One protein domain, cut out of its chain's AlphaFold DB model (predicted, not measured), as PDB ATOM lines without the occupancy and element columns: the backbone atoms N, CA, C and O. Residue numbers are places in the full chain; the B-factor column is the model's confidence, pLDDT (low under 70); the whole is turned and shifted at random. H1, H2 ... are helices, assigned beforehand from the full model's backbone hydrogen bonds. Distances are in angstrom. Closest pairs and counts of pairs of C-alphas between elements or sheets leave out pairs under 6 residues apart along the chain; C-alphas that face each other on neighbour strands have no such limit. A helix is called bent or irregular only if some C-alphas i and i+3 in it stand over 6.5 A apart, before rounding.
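What this domain is: This is residues 47 to 153 of the 553 residues of an uncharacterized protein of Streptococcus gallolyticus (UniProt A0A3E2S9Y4). Long helix H1 lies along a rod; sharply bent H2 folds back over H1's later half, H3 packs on H2b, and H4 runs loosely beside H2a. The 107 printed residues, all helix in class, include H1 to H4 in chain order; the whole is only just compact, close to loose (radius of gyration of the C-alphas 15.5 A), spanning 55 by 25 by 25 A.

How they stand to each other: H1, residues 53 to 82, and H2a, residues 91 to 99, touch as a hairpin, C-alphas Val 69 and Asp 98 closest at 5.9 A, at a steep tilt of 39 degrees, opposite ways. By its hydrogen bonds H2 is one helix, residues 91 to 111, but bent, C-alphas 99 and 102 being 8.0 A apart; H2a is irregular, C-alphas 93 and 96 being 7.2 A apart. H2b, residues 102 to 111, is about perpendicular to H2a at 87 degrees. H2b touches H3, residues 113 to 125, C-alphas Val 108 and Thr 116 closest at 5.9 A. H4, residues 137 to 153, is close but not clearly touching H2a, C-alphas Leu 94 and Ile 142 closest at 7.4 A. O i to N i+4 pairs are all within hydrogen-bond range in H1, H2b and H4, 8 of 9 in H3, 1 of 5 in H2a, where 5 of 6 O i to N i+3 pairs are.

Where its parts are: H1 runs 43.3 A from C-alpha 53 at (-60.829, 1.030, -14.258); H4 runs 24.4 A to C-alpha 153 at (-31.863, -2.169, -14.889).

The domain as a whole: The farthest C-alphas, Gly 53 and Pro 133, are 54.6 A apart. The printed part has no cut; the H3 to H4 link is long. pLDDT is under 70 at residues 50 to 53, 83 to 87 and 125 to 136.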
ATOM      1  N   ASP A  47     -50.037   9.400 -21.685       79.88
ATOM      2  CA  ASP A  47     -50.464   8.941 -23.009       79.88
ATOM      3  C   ASP A  47     -51.960   8.584 -23.013       79.88
ATOM      4  O   ASP A  47     -52.575   8.334 -21.977       79.88
ATOM      5  N   ASN A  48     -52.583   8.582 -24.194       70.81
ATOM      6  CA  ASN A  48     -53.993   8.222 -24.324       70.81
ATOM      7  C   ASN A  48     -54.163   6.702 -24.271       70.81
ATOM      8  O   ASN A  48     -53.954   6.002 -25.261       70.81
ATOM      9  N   TYR A  49     -54.616   6.212 -23.128       71.75
ATOM     10  CA  TYR A  49     -54.984   4.819 -22.922       71.75
ATOM     11  C   TYR A  49     -56.517   4.661 -23.045       71.75
ATOM     12  O   TYR A  49     -57.289   5.456 -22.503       71.75
ATOM     13  N   THR A  50     -56.994   3.630 -23.745       60.66
ATOM     14  CA  THR A  50     -58.432   3.363 -23.967       60.66
ATOM     15  C   THR A  50     -59.013   2.487 -22.855       60.66
ATOM     16  O   THR A  50     -59.045   1.271 -23.001       60.66
ATOM     17  N   LEU A  51     -59.453   3.051 -21.732       57.62
ATOM     18  CA  LEU A  51     -59.442   2.320 -20.454       57.62
ATOM     19  C   LEU A  51     -60.792   2.043 -19.760       57.62
ATOM     20  O   LEU A  51     -61.761   2.778 -19.939       57.62
ATOM     21  N   TYR A  52     -60.781   1.017 -18.889       62.28
ATOM     22  CA  TYR A  52     -61.875   0.600 -18.000       62.28
ATOM     23  C   TYR A  52     -61.380   0.260 -16.562       62.28
ATOM     24  O   TYR A  52     -61.161  -0.901 -16.233       62.28
ATOM     25  N   GLY A  53     -61.222   1.237 -15.666       67.62
ATOM     26  CA  GLY A  53     -60.829   1.030 -14.258       67.62
ATOM     27  C   GLY A  53     -59.314   1.021 -13.977       67.62
ATOM     28  O   GLY A  53     -58.488   1.185 -14.875       67.62
ATOM     29  N   LYS A  54     -58.943   0.857 -12.693       80.06
ATOM     30  CA  LYS A  54     -57.540   0.829 -12.213       80.06
ATOM     31  C   LYS A  54     -56.765  -0.370 -12.771       80.06
ATOM     32  O   LYS A  54     -55.658  -0.194 -13.262       80.06
ATOM     33  N   GLU A  55     -57.366  -1.559 -12.738       82.06
ATOM     34  CA  GLU A  55     -56.755  -2.790 -13.263       82.06
ATOM     35  C   GLU A  55     -56.518  -2.680 -14.771       82.06
ATOM     36  O   GLU A  55     -55.399  -2.882 -15.223       82.06
ATOM     37  N   SER A  56     -57.501  -2.188 -15.536       78.44
ATOM     38  CA  SER A  56     -57.316  -1.930 -16.970       78.44
ATOM     39  C   SER A  56     -56.214  -0.911 -17.268       78.44
ATOM     40  O   SER A  56     -55.639  -0.978 -18.353       78.44
ATOM     41  N   PHE A  57     -55.960   0.059 -16.379       81.50
ATOM     42  CA  PHE A  57     -54.854   1.007 -16.551       81.50
ATOM     43  C   PHE A  57     -53.510   0.324 -16.409       81.50
ATOM     44  O   PHE A  57     -52.657   0.493 -17.277       81.50
ATOM     45  N   ILE A  58     -53.363  -0.498 -15.376       86.44
ATOM     46  CA  ILE A  58     -52.165  -1.305 -15.161       86.44
ATOM     47  C   ILE A  58     -51.966  -2.271 -16.334       86.44
ATOM     48  O   ILE A  58     -50.902  -2.259 -16.942       86.44
ATOM     49  N   ASP A  59     -52.999  -3.024 -16.719       86.12
ATOM     50  CA  ASP A  59     -52.924  -4.006 -17.806       86.12
ATOM     51  C   ASP A  59     -52.530  -3.369 -19.140       86.12
ATOM     52  O   ASP A  59     -51.709  -3.914 -19.881       86.12
ATOM     53  N   GLN A  60     -53.101  -2.205 -19.470       83.44
ATOM     54  CA  GLN A  60     -52.730  -1.500 -20.693       83.44
ATOM     55  C   GLN A  60     -51.323  -0.955 -20.607       83.44
ATOM     56  O   GLN A  60     -50.569  -1.145 -21.557       83.44
ATOM     57  N   TYR A  61     -50.959  -0.325 -19.491       85.81
ATOM     58  CA  TYR A  61     -49.601   0.155 -19.290       85.81
ATOM     59  C   TYR A  61     -48.595  -0.982 -19.488       85.81
ATOM     60  O   TYR A  61     -47.727  -0.870 -20.347       85.81
ATOM     61  N   GLU A  62     -48.784  -2.124 -18.827       88.69
ATOM     62  CA  GLU A  62     -47.940  -3.309 -19.010       88.69
ATOM     63  C   GLU A  62     -47.927  -3.831 -20.451       88.69
ATOM     64  O   GLU A  62     -46.874  -4.217 -20.968       88.69
ATOM     65  N   LEU A  63     -49.084  -3.872 -21.117       88.06
ATOM     66  CA  LEU A  63     -49.176  -4.295 -22.513       88.06
ATOM     67  C   LEU A  63     -48.362  -3.369 -23.425       88.06
ATOM     68  O   LEU A  63     -47.647  -3.853 -24.302       88.06
ATOM     69  N   PHE A  64     -48.424  -2.056 -23.204       86.12
ATOM     70  CA  PHE A  64     -47.611  -1.083 -23.932       86.12
ATOM     71  C   PHE A  64     -46.118  -1.297 -23.689       86.12
ATOM     72  O   PHE A  64     -45.349  -1.332 -24.648       86.12
ATOM     73  N   GLN A  65     -45.708  -1.521 -22.441       89.38
ATOM     74  CA  GLN A  65     -44.306  -1.793 -22.122       89.38
ATOM     75  C   GLN A  65     -43.803  -3.062 -22.831       89.38
ATOM     76  O   GLN A  65     -42.720  -3.062 -23.414       89.38
ATOM     77  N   LYS A  66     -44.607  -4.134 -22.856       90.69
ATOM     78  CA  LYS A  66     -44.293  -5.374 -23.593       90.69
ATOM     79  C   LYS A  66     -44.217  -5.135 -25.105       90.69
ATOM     80  O   LYS A  66     -43.315  -5.651 -25.763       90.69
ATOM     81  N   ASN A  67     -45.102  -4.303 -25.657       90.94
ATOM     82  CA  ASN A  67     -45.043  -3.918 -27.069       90.94
ATOM     83  C   ASN A  67     -43.752  -3.155 -27.407       90.94
ATOM     84  O   ASN A  67     -43.190  -3.388 -28.474       90.94
ATOM     85  N   LEU A  68     -43.229  -2.316 -26.504       90.88
ATOM     86  CA  LEU A  68     -41.942  -1.641 -26.718       90.88
ATOM     87  C   LEU A  68     -40.775  -2.618 -26.820       90.88
ATOM     88  O   LEU A  68     -39.890  -2.431 -27.659       90.88
ATOM     89  N   VAL A  69     -40.784  -3.676 -26.010       93.25
ATOM     90  CA  VAL A  69     -39.786  -4.743 -26.128       93.25
ATOM     91  C   VAL A  69     -39.893  -5.422 -27.488       93.25
ATOM     92  O   VAL A  69     -38.882  -5.587 -28.169       93.25
ATOM     93  N   LEU A  70     -41.108  -5.762 -27.928       93.75
ATOM     94  CA  LEU A  70     -41.329  -6.372 -29.240       93.75
ATOM     95  C   LEU A  70     -40.865  -5.458 -30.387       93.75
ATOM     96  O   LEU A  70     -40.209  -5.918 -31.321       93.75
ATOM     97  N   GLU A  71     -41.150  -4.157 -30.314       92.94
ATOM     98  CA  GLU A  71     -40.654  -3.169 -31.278       92.94
ATOM     99  C   GLU A  71     -39.121  -3.153 -31.330       92.94
ATOM    100  O   GLU A  71     -38.539  -3.132 -32.419       92.94
ATOM    101  N   PHE A  72     -38.458  -3.212 -30.172       92.12
ATOM    102  CA  PHE A  72     -37.002  -3.276 -30.102       92.12
ATOM    103  C   PHE A  72     -36.444  -4.583 -30.676       92.12
ATOM    104  O   PHE A  72     -35.471  -4.556 -31.432       92.12
ATOM    105  N   ILE A  73     -37.070  -5.723 -30.374       92.94
ATOM    106  CA  ILE A  73     -36.717  -7.028 -30.948       92.94
ATOM    107  C   ILE A  73     -36.770  -6.956 -32.478       92.94
ATOM    108  O   ILE A  73     -35.795  -7.301 -33.151       92.94
ATOM    109  N   ASN A  74     -37.870  -6.440 -33.027       92.75
ATOM    110  CA  ASN A  74     -38.058  -6.291 -34.470       92.75
ATOM    111  C   ASN A  74     -37.015  -5.350 -35.082       92.75
ATOM    112  O   ASN A  74     -36.463  -5.630 -36.150       92.75
ATOM    113  N   PHE A  75     -36.705  -4.253 -34.388       91.44
ATOM    114  CA  PHE A  75     -35.645  -3.328 -34.773       91.44
ATOM    115  C   PHE A  75     -34.275  -4.021 -34.842       91.44
ATOM    116  O   PHE A  75     -33.578  -3.877 -35.853       91.44
ATOM    117  N   LEU A  76     -33.905  -4.817 -33.831       88.06
ATOM    118  CA  LEU A  76     -32.650  -5.571 -33.818       88.06
ATOM    119  C   LEU A  76     -32.592  -6.591 -34.959       88.06
ATOM    120  O   LEU A  76     -31.643  -6.565 -35.746       88.06
ATOM    121  N   VAL A  77     -33.604  -7.456 -35.086       87.25
ATOM    122  CA  VAL A  77     -33.662  -8.494 -36.134       87.25
ATOM    123  C   VAL A  77     -33.506  -7.861 -37.517       87.25
ATOM    124  O   VAL A  77     -32.681  -8.311 -38.319       87.25
ATOM    125  N   LYS A  78     -34.216  -6.758 -37.778       87.25
ATOM    126  CA  LYS A  78     -34.106  -6.013 -39.034       87.25
ATOM    127  C   LYS A  78     -32.689  -5.485 -39.269       87.25
ATOM    128  O   LYS A  78     -32.095  -5.819 -40.294       87.25
ATOM    129  N   LYS A  79     -32.121  -4.719 -38.331       83.44
ATOM    130  CA  LYS A  79     -30.769  -4.136 -38.460       83.44
ATOM    131  C   LYS A  79     -29.696  -5.196 -38.714       83.44
ATOM    132  O   LYS A  79     -28.802  -4.990 -39.535       83.44
ATOM    133  N   TYR A  80     -29.801  -6.343 -38.050       75.56
ATOM    134  CA  TYR A  80     -28.851  -7.443 -38.201       75.56
ATOM    135  C   TYR A  80     -29.024  -8.231 -39.503       75.56
ATOM    136  O   TYR A  80     -28.023  -8.659 -40.089       75.56
ATOM    137  N   SER A  81     -30.258  -8.368 -39.995       72.19
ATOM    138  CA  SER A  81     -30.533  -8.968 -41.304       72.19
ATOM    139  C   SER A  81     -29.925  -8.146 -42.451       72.19
ATOM    140  O   SER A  81     -29.335  -8.709 -43.374       72.19
ATOM    141  N   GLU A  82     -29.980  -6.813 -42.353       72.62
ATOM    142  CA  GLU A  82     -29.480  -5.875 -43.368       72.62
ATOM    143  C   GLU A  82     -27.942  -5.863 -43.458       72.62
ATOM    144  O   GLU A  82     -27.380  -5.657 -44.533       72.62
ATOM    145  N   GLN A  83     -27.245  -6.134 -42.349       65.88
ATOM    146  CA  GLN A  83     -25.778  -6.124 -42.275       65.88
ATOM    147  C   GLN A  83     -25.110  -7.475 -42.595       65.88
ATOM    148  O   GLN A  83     -23.892  -7.578 -42.490       65.88
ATOM    149  N   ASN A  84     -25.863  -8.513 -42.996       56.16
ATOM    150  CA  ASN A  84     -25.371  -9.873 -43.307       56.16
ATOM    151  C   ASN A  84     -24.573 -10.591 -42.188       56.16
ATOM    152  O   ASN A  84     -24.063 -11.686 -42.423       56.16
ATOM    153  N   ASN A  85     -24.502 -10.035 -40.975       58.31
ATOM    154  CA  ASN A  85     -23.665 -10.561 -39.891       58.31
ATOM    155  C   ASN A  85     -24.347 -11.661 -39.050       58.31
ATOM    156  O   ASN A  85     -23.658 -12.406 -38.362       58.31
ATOM    157  N   LEU A  86     -25.681 -11.784 -39.097       59.00
ATOM    158  CA  LEU A  86     -26.464 -12.563 -38.124       59.00
ATOM    159  C   LEU A  86     -27.727 -13.194 -38.751       59.00
ATOM    160  O   LEU A  86     -28.853 -12.792 -38.470       59.00
ATOM    161  N   ARG A  87     -27.562 -14.182 -39.642       60.28
ATOM    162  CA  ARG A  87     -28.695 -14.769 -40.394       60.28
ATOM    163  C   ARG A  87     -29.673 -15.614 -39.566       60.28
ATOM    164  O   ARG A  87     -30.768 -15.848 -40.067       60.28
ATOM    165  N   ASN A  88     -29.333 -16.046 -38.346       70.56
ATOM    166  CA  ASN A  88     -30.241 -16.859 -37.521       70.56
ATOM    167  C   ASN A  88     -30.658 -16.192 -36.197       70.56
ATOM    168  O   ASN A  88     -31.178 -16.882 -35.314       70.56
ATOM    169  N   LEU A  89     -30.484 -14.871 -36.052       77.31
ATOM    170  CA  LEU A  89     -31.135 -14.113 -34.980       77.31
ATOM    171  C   LEU A  89     -32.630 -13.977 -35.303       77.31
ATOM    172  O   LEU A  89     -32.995 -13.398 -36.324       77.31
ATOM    173  N   THR A  90     -33.490 -14.518 -34.444       86.06
ATOM    174  CA  THR A  90     -34.948 -14.505 -34.620       86.06
ATOM    175  C   THR A  90     -35.627 -13.816 -33.444       86.06
ATOM    176  O   THR A  90     -35.061 -13.731 -32.354       86.06
ATOM    177  N   GLU A  91     -36.866 -13.370 -33.647       89.56
ATOM    178  CA  GLU A  91     -37.706 -12.829 -32.571       89.56
ATOM    179  C   GLU A  91     -37.838 -13.826 -31.408       89.56
ATOM    180  O   GLU A  91     -37.699 -13.455 -30.247       89.56
ATOM    181  N   GLU A  92     -38.007 -15.117 -31.715       89.88
ATOM    182  CA  GLU A  92     -38.122 -16.188 -30.719       89.88
ATOM    183  C   GLU A  92     -36.896 -16.268 -29.798       89.88
ATOM    184  O   GLU A  92     -37.044 -16.368 -28.581       89.88
ATOM    185  N   LYS A  93     -35.685 -16.144 -30.359       87.75
ATOM    186  CA  LYS A  93     -34.435 -16.138 -29.583       87.75
ATOM    187  C   LYS A  93     -34.283 -14.902 -28.700       87.75
ATOM    188  O   LYS A  93     -33.545 -14.952 -27.722       87.75
ATOM    189  N   LEU A  94     -34.950 -13.802 -29.039       90.12
ATOM    190  CA  LEU A  94     -34.907 -12.546 -28.292       90.12
ATOM    191  C   LEU A  94     -36.108 -12.355 -27.361       90.12
ATOM    192  O   LEU A  94     -36.119 -11.409 -26.581       90.12
ATOM    193  N   LYS A  95     -37.084 -13.268 -27.367       91.19
ATOM    194  CA  LYS A  95     -38.295 -13.175 -26.541       91.19
ATOM    195  C   LYS A  95     -38.015 -13.101 -25.035       91.19
ATOM    196  O   LYS A  95     -38.807 -12.544 -24.286       91.19
ATOM    197  N   TYR A  96     -36.865 -13.603 -24.577       90.12
ATOM    198  CA  TYR A  96     -36.442 -13.446 -23.179       90.12
ATOM    199  C   TYR A  96     -36.329 -11.973 -22.751       90.12
ATOM    200  O   TYR A  96     -36.373 -11.697 -21.553       90.12
ATOM    201  N   LEU A  97     -36.187 -11.040 -23.704       92.06
ATOM    202  CA  LEU A  97     -36.119  -9.609 -23.436       92.06
ATOM    203  C   LEU A  97     -37.409  -9.053 -22.838       92.06
ATOM    204  O   LEU A  97     -37.347  -8.002 -22.201       92.06
ATOM    205  N   ASP A  98     -38.540  -9.758 -22.971       91.56
ATOM    206  CA  ASP A  98     -39.824  -9.353 -22.391       91.56
ATOM    207  C   ASP A  98     -39.684  -9.048 -20.897       91.56
ATOM    208  O   ASP A  98     -40.309  -8.119 -20.411       91.56
ATOM    209  N   LYS A  99     -38.802  -9.742 -20.168       91.50
ATOM    210  CA  LYS A  99     -38.570  -9.491 -18.733       91.50
ATOM    211  C   LYS A  99     -37.971  -8.114 -18.406       91.50
ATOM    212  O   LYS A  99     -37.928  -7.753 -17.237       91.50
ATOM    213  N   TYR A 100     -37.492  -7.369 -19.402       91.44
ATOM    214  CA  TYR A 100     -36.899  -6.037 -19.245       91.44
ATOM    215  C   TYR A 100     -37.863  -4.904 -19.634       91.44
ATOM    216  O   TYR A 100     -37.418  -3.770 -19.805       91.44
ATOM    217  N   TYR A 101     -39.167  -5.172 -19.782       91.00
ATOM    218  CA  TYR A 101     -40.151  -4.181 -20.243       91.00
ATOM    219  C   TYR A 101     -40.133  -2.867 -19.438       91.00
ATOM    220  O   TYR A 101     -40.254  -1.787 -20.015       91.00
ATOM    221  N   GLU A 102     -39.901  -2.938 -18.124       88.88
ATOM    222  CA  GLU A 102     -39.818  -1.767 -17.243       88.88
ATOM    223  C   GLU A 102     -38.621  -0.866 -17.574       88.88
ATOM    224  O   GLU A 102     -38.744   0.358 -17.578       88.88
ATOM    225  N   TYR A 103     -37.473  -1.467 -17.908       90.50
ATOM    226  CA  TYR A 103     -36.285  -0.736 -18.345       90.50
ATOM    227  C   TYR A 103     -36.544  -0.011 -19.669       90.50
ATOM    228  O   TYR A 103     -36.238   1.174 -19.791       90.50
ATOM    229  N   PHE A 104     -37.153  -0.695 -20.645       90.12
ATOM    230  CA  PHE A 104     -37.495  -0.068 -21.923       90.12
ATOM    231  C   PHE A 104     -38.439   1.113 -21.727       90.12
ATOM    232  O   PHE A 104     -38.188   2.172 -22.290       90.12
ATOM    233  N   GLN A 105     -39.467   0.967 -20.892       89.44
ATOM    234  CA  GLN A 105     -40.363   2.070 -20.563       89.44
ATOM    235  C   GLN A 105     -39.604   3.254 -19.964       89.44
ATOM    236  O   GLN A 105     -39.662   4.342 -20.517       89.44
ATOM    237  N   CYS A 106     -38.859   3.027 -18.883       90.31
ATOM    238  CA  CYS A 106     -38.040   4.021 -18.188       90.31
ATOM    239  C   CYS A 106     -37.144   4.813 -19.155       90.31
ATOM    240  O   CYS A 106     -37.193   6.044 -19.197       90.31
ATOM    241  N   GLU A 107     -36.388   4.114 -20.003       89.75
ATOM    242  CA  GLU A 107     -35.481   4.745 -20.960       89.75
ATOM    243  C   GLU A 107     -36.222   5.450 -22.097       89.75
ATOM    244  O   GLU A 107     -35.855   6.558 -22.473       89.75
ATOM    245  N   VAL A 108     -37.274   4.853 -22.660       90.75
ATOM    246  CA  VAL A 108     -38.061   5.476 -23.737       90.75
ATOM    247  C   VAL A 108     -38.807   6.716 -23.235       90.75
ATOM    248  O   VAL A 108     -38.826   7.732 -23.934       90.75
ATOM    249  N   SER A 109     -39.344   6.686 -22.014       89.62
ATOM    250  CA  SER A 109     -39.869   7.869 -21.327       89.62
ATOM    251  C   SER A 109     -38.802   8.954 -21.200       89.62
ATOM    252  O   SER A 109     -39.098  10.126 -21.406       89.62
ATOM    253  N   PHE A 110     -37.558   8.579 -20.885       87.88
ATOM    254  CA  PHE A 110     -36.485   9.521 -20.580       87.88
ATOM    255  C   PHE A 110     -35.795  10.112 -21.815       87.88
ATOM    256  O   PHE A 110     -35.540  11.311 -21.847       87.88
ATOM    257  N   GLN A 111     -35.458   9.321 -22.834       86.19
ATOM    258  CA  GLN A 111     -34.659   9.787 -23.982       86.19
ATOM    259  C   GLN A 111     -35.351   9.622 -25.339       86.19
ATOM    260  O   GLN A 111     -34.755   9.988 -26.347       86.19
ATOM    261  N   GLY A 112     -36.580   9.103 -25.367       88.56
ATOM    262  CA  GLY A 112     -37.337   8.857 -26.593       88.56
ATOM    263  C   GLY A 112     -37.021   7.503 -27.231       88.56
ATOM    264  O   GLY A 112     -35.914   6.967 -27.127       88.56
ATOM    265  N   ARG A 113     -38.017   6.936 -27.922       88.25
ATOM    266  CA  ARG A 113     -37.949   5.579 -28.491       88.25
ATOM    267  C   ARG A 113     -36.751   5.365 -29.410       88.25
ATOM    268  O   ARG A 113     -35.995   4.410 -29.242       88.25
ATOM    269  N   GLU A 114     -36.585   6.244 -30.394       88.56
ATOM    270  CA  GLU A 114     -35.552   6.092 -31.423       88.56
ATOM    271  C   GLU A 114     -34.146   6.152 -30.820       88.56
ATOM    272  O   GLU A 114     -33.290   5.317 -31.131       88.56
ATOM    273  N   LYS A 115     -33.914   7.113 -29.923       89.25
ATOM    274  CA  LYS A 115     -32.627   7.283 -29.252       89.25
ATOM    275  C   LYS A 115     -32.309   6.090 -28.355       89.25
ATOM    276  O   LYS A 115     -31.199   5.571 -28.452       89.25
ATOM    277  N   THR A 116     -33.270   5.592 -27.572       89.69
ATOM    278  CA  THR A 116     -33.091   4.381 -26.749       89.69
ATOM    279  C   THR A 116     -32.676   3.183 -27.599       89.69
ATOM    280  O   THR A 116     -31.673   2.528 -27.308       89.69
ATOM    281  N   PHE A 117     -33.402   2.910 -28.687       90.94
ATOM    282  CA  PHE A 117     -33.147   1.735 -29.525       90.94
ATOM    283  C   PHE A 117     -31.778   1.813 -30.207       90.94
ATOM    284  O   PHE A 117     -31.017   0.842 -30.191       90.94
ATOM    285  N   ASN A 118     -31.436   2.978 -30.762       89.38
ATOM    286  CA  ASN A 118     -30.140   3.199 -31.396       89.38
ATOM    287  C   ASN A 118     -28.985   3.152 -30.386       89.38
ATOM    288  O   ASN A 118     -27.947   2.565 -30.693       89.38
ATOM    289  N   ASN A 119     -29.150   3.725 -29.189       88.50
ATOM    290  CA  ASN A 119     -28.137   3.682 -28.135       88.50
ATOM    291  C   ASN A 119     -27.846   2.245 -27.721       88.50
ATOM    292  O   ASN A 119     -26.685   1.839 -27.741       88.50
ATOM    293  N   LEU A 120     -28.886   1.457 -27.428       86.12
ATOM    294  CA  LEU A 120     -28.731   0.039 -27.116       86.12
ATOM    295  C   LEU A 120     -27.990  -0.676 -28.245       86.12
ATOM    296  O   LEU A 120     -26.916  -1.214 -27.991       86.12
ATOM    297  N   TYR A 121     -28.469  -0.588 -29.487       84.44
ATOM    298  CA  TYR A 121     -27.833  -1.228 -30.644       84.44
ATOM    299  C   TYR A 121     -26.354  -0.838 -30.831       84.44
ATOM    300  O   TYR A 121     -25.485  -1.712 -30.890       84.44
ATOM    301  N   ASN A 122     -26.036   0.460 -30.853       82.69
ATOM    302  CA  ASN A 122     -24.666   0.954 -31.046       82.69
ATOM    303  C   ASN A 122     -23.727   0.502 -29.928       82.69
ATOM    304  O   ASN A 122     -22.549   0.218 -30.158       82.69
ATOM    305  N   SER A 123     -24.254   0.399 -28.713       76.75
ATOM    306  CA  SER A 123     -23.486   0.001 -27.545       76.75
ATOM    307  C   SER A 123     -23.008  -1.461 -27.581       76.75
ATOM    308  O   SER A 123     -22.155  -1.827 -26.769       76.75
ATOM    309  N   PHE A 124     -23.524  -2.271 -28.512       70.81
ATOM    310  CA  PHE A 124     -23.057  -3.633 -28.803       70.81
ATOM    311  C   PHE A 124     -22.149  -3.713 -30.039       70.81
ATOM    312  O   PHE A 124     -21.438  -4.698 -30.203       70.81
ATOM    313  N   TYR A 125     -22.131  -2.681 -30.889       62.28
ATOM    314  CA  TYR A 125     -21.321  -2.624 -32.115       62.28
ATOM    315  C   TYR A 125     -19.984  -1.875 -31.924       62.28
ATOM    316  O   TYR A 125     -19.052  -2.045 -32.707       62.28
ATOM    317  N   GLY A 126     -19.875  -1.038 -30.881       52.38
ATOM    318  CA  GLY A 126     -18.734  -0.140 -30.641       52.38
ATOM    319  C   GLY A 126     -17.454  -0.787 -30.093       52.38
ATOM    320  O   GLY A 126     -16.417  -0.129 -30.021       52.38
ATOM    321  N   HIS A 127     -17.486  -2.068 -29.732       45.44
ATOM    322  CA  HIS A 127     -16.292  -2.804 -29.329       45.44
ATOM    323  C   HIS A 127     -16.066  -3.927 -30.330       45.44
ATOM    324  O   HIS A 127     -16.971  -4.703 -30.597       45.44
ATOM    325  N   GLY A 128     -14.872  -3.999 -30.922       48.91
ATOM    326  CA  GLY A 128     -14.466  -5.122 -31.762       48.91
ATOM    327  C   GLY A 128     -14.382  -6.382 -30.913       48.91
ATOM    328  O   GLY A 128     -13.304  -6.729 -30.431       48.91
ATOM    329  N   ILE A 129     -15.525  -7.019 -30.666       53.25
ATOM    330  CA  ILE A 129     -15.588  -8.197 -29.824       53.25
ATOM    331  C   ILE A 129     -14.865  -9.318 -30.584       53.25
ATOM    332  O   ILE A 129     -15.285  -9.756 -31.654       53.25
ATOM    333  N   GLN A 130     -13.710  -9.724 -30.060       48.19
ATOM    334  CA  GLN A 130     -12.998 -10.917 -30.504       48.19
ATOM    335  C   GLN A 130     -13.593 -12.105 -29.757       48.19
ATOM    336  O   GLN A 130     -13.561 -12.140 -28.528       48.19
ATOM    337  N   TYR A 131     -14.155 -13.059 -30.495       55.19
ATOM    338  CA  TYR A 131     -14.894 -14.170 -29.904       55.19
ATOM    339  C   TYR A 131     -14.089 -15.475 -29.935       55.19
ATOM    340  O   TYR A 131     -13.398 -15.748 -30.923       55.19
ATOM    341  N   PRO A 132     -14.167 -16.289 -28.868       48.69
ATOM    342  CA  PRO A 132     -13.475 -17.568 -28.789       48.69
ATOM    343  C   PRO A 132     -14.012 -18.576 -29.826       48.69
ATOM    344  O   PRO A 132     -15.200 -18.567 -30.149       48.69
ATOM    345  N   PRO A 133     -13.160 -19.470 -30.358       46.97
ATOM    346  CA  PRO A 133     -13.584 -20.482 -31.321       46.97
ATOM    347  C   PRO A 133     -14.480 -21.543 -30.657       46.97
ATOM    348  O   PRO A 133     -14.033 -22.233 -29.744       46.97
ATOM    349  N   GLY A 134     -15.715 -21.711 -31.149       56.97
ATOM    350  CA  GLY A 134     -16.591 -22.843 -30.799       56.97
ATOM    351  C   GLY A 134     -18.036 -22.504 -30.408       56.97
ATOM    352  O   GLY A 134     -18.874 -23.397 -30.460       56.97
ATOM    353  N   GLU A 135     -18.345 -21.250 -30.072       59.81
ATOM    354  CA  GLU A 135     -19.717 -20.784 -29.795       59.81
ATOM    355  C   GLU A 135     -20.313 -20.065 -31.014       59.81
ATOM    356  O   GLU A 135     -19.592 -19.419 -31.786       59.81
ATOM    357  N   SER A 136     -21.631 -20.175 -31.215       68.25
ATOM    358  CA  SER A 136     -22.287 -19.417 -32.280       68.25
ATOM    359  C   SER A 136     -22.302 -17.929 -31.906       68.25
ATOM    360  O   SER A 136     -22.622 -17.554 -30.780       68.25
ATOM    361  N   PHE A 137     -21.953 -17.054 -32.854       70.12
ATOM    362  CA  PHE A 137     -21.900 -15.597 -32.646       70.12
ATOM    363  C   PHE A 137     -23.213 -15.026 -32.058       70.12
ATOM    364  O   PHE A 137     -23.205 -14.055 -31.308       70.12
ATOM    365  N   GLU A 138     -24.341 -15.675 -32.358       73.38
ATOM    366  CA  GLU A 138     -25.682 -15.363 -31.854       73.38
ATOM    367  C   GLU A 138     -25.834 -15.571 -30.346       73.38
ATOM    368  O   GLU A 138     -26.378 -14.705 -29.663       73.38
ATOM    369  N   GLU A 139     -25.356 -16.699 -29.820       76.88
ATOM    370  CA  GLU A 139     -25.453 -17.029 -28.393       76.88
ATOM    371  C   GLU A 139     -24.615 -16.060 -27.555       76.88
ATOM    372  O   GLU A 139     -25.084 -15.542 -26.540       76.88
ATOM    373  N   LEU A 140     -23.410 -15.733 -28.031       77.06
ATOM    374  CA  LEU A 140     -22.532 -14.746 -27.399       77.06
ATOM    375  C   LEU A 140     -23.137 -13.339 -27.412       77.06
ATOM    376  O   LEU A 140     -23.044 -12.616 -26.418       77.06
ATOM    377  N   PHE A 141     -23.777 -12.948 -28.517       78.38
ATOM    378  CA  PHE A 141     -24.481 -11.672 -28.612       78.38
ATOM    379  C   PHE A 141     -25.646 -11.594 -27.621       78.38
ATOM    380  O   PHE A 141     -25.734 -10.631 -26.861       78.38
ATOM    381  N   ILE A 142     -26.504 -12.618 -27.593       83.44
ATOM    382  CA  ILE A 142     -27.649 -12.701 -26.676       83.44
ATOM    383  C   ILE A 142     -27.182 -12.590 -25.227       83.44
ATOM    384  O   ILE A 142     -27.708 -11.772 -24.475       83.44
ATOM    385  N   LYS A 143     -26.141 -13.341 -24.858       84.62
ATOM    386  CA  LYS A 143     -25.567 -13.292 -23.514       84.62
ATOM    387  C   LYS A 143     -25.029 -11.900 -23.170       84.62
ATOM    388  O   LYS A 143     -25.295 -11.393 -22.087       84.62
ATOM    389  N   SER A 144     -24.312 -11.252 -24.090       83.12
ATOM    390  CA  SER A 144     -23.784  -9.899 -23.870       83.12
ATOM    391  C   SER A 144     -24.892  -8.846 -23.736       83.12
ATOM    392  O   SER A 144     -24.786  -7.951 -22.893       83.12
ATOM    393  N   LEU A 145     -25.959  -8.962 -24.534       84.88
ATOM    394  CA  LEU A 145     -27.153  -8.120 -24.441       84.88
ATOM    395  C   LEU A 145     -27.829  -8.279 -23.080       84.88
ATOM    396  O   LEU A 145     -28.108  -7.281 -22.413       84.88
ATOM    397  N   GLU A 146     -28.023  -9.519 -22.642       87.00
ATOM    398  CA  GLU A 146     -28.609  -9.834 -21.346       87.00
ATOM    399  C   GLU A 146     -27.769  -9.290 -20.182       87.00
ATOM    400  O   GLU A 146     -28.298  -8.573 -19.333       87.00
ATOM    401  N   GLU A 147     -26.458  -9.551 -20.175       87.06
ATOM    402  CA  GLU A 147     -25.533  -9.053 -19.148       87.06
ATOM    403  C   GLU A 147     -25.524  -7.523 -19.066       87.06
ATOM    404  O   GLU A 147     -25.343  -6.952 -17.987       87.06
ATOM    405  N   LYS A 148     -25.695  -6.835 -20.200       85.50
ATOM    406  CA  LYS A 148     -25.755  -5.375 -20.227       85.50
ATOM    407  C   LYS A 148     -27.074  -4.853 -19.679       85.50
ATOM    408  O   LYS A 148     -27.051  -3.989 -18.810       85.50
ATOM    409  N   LEU A 149     -28.202  -5.382 -20.145       88.88
ATOM    410  CA  LEU A 149     -29.522  -4.974 -19.660       88.88
ATOM    411  C   LEU A 149     -29.672  -5.232 -18.158       88.88
ATOM    412  O   LEU A 149     -30.211  -4.389 -17.449       88.88
ATOM    413  N   GLN A 150     -29.108  -6.332 -17.652       88.00
ATOM    414  CA  GLN A 150     -29.083  -6.619 -16.219       88.00
ATOM    415  C   GLN A 150     -28.274  -5.587 -15.411       88.00
ATOM    416  O   GLN A 150     -28.635  -5.284 -14.282       88.00
ATOM    417  N   LYS A 151     -27.217  -4.998 -15.978       85.88
ATOM    418  CA  LYS A 151     -26.471  -3.904 -15.325       85.88
ATOM    419  C   LYS A 151     -27.186  -2.560 -15.419       85.88
ATOM    420  O   LYS A 151     -27.019  -1.720 -14.540       85.88
ATOM    421  N   GLU A 152     -27.923  -2.319 -16.499       84.44
ATOM    422  CA  GLU A 152     -28.637  -1.054 -16.697       84.44
ATOM    423  C   GLU A 152     -29.950  -1.000 -15.905       84.44
ATOM    424  O   GLU A 152     -30.290   0.056 -15.375       84.44
ATOM    425  N   ILE A 153     -30.648  -2.127 -15.719       84.69
ATOM    426  CA  ILE A 153     -31.863  -2.169 -14.889       84.69
ATOM    427  C   ILE A 153     -31.571  -1.838 -13.419       84.69
ATOM    428  O   ILE A 153     -32.390  -1.195 -12.775       84.69
TER     429      ILE A 153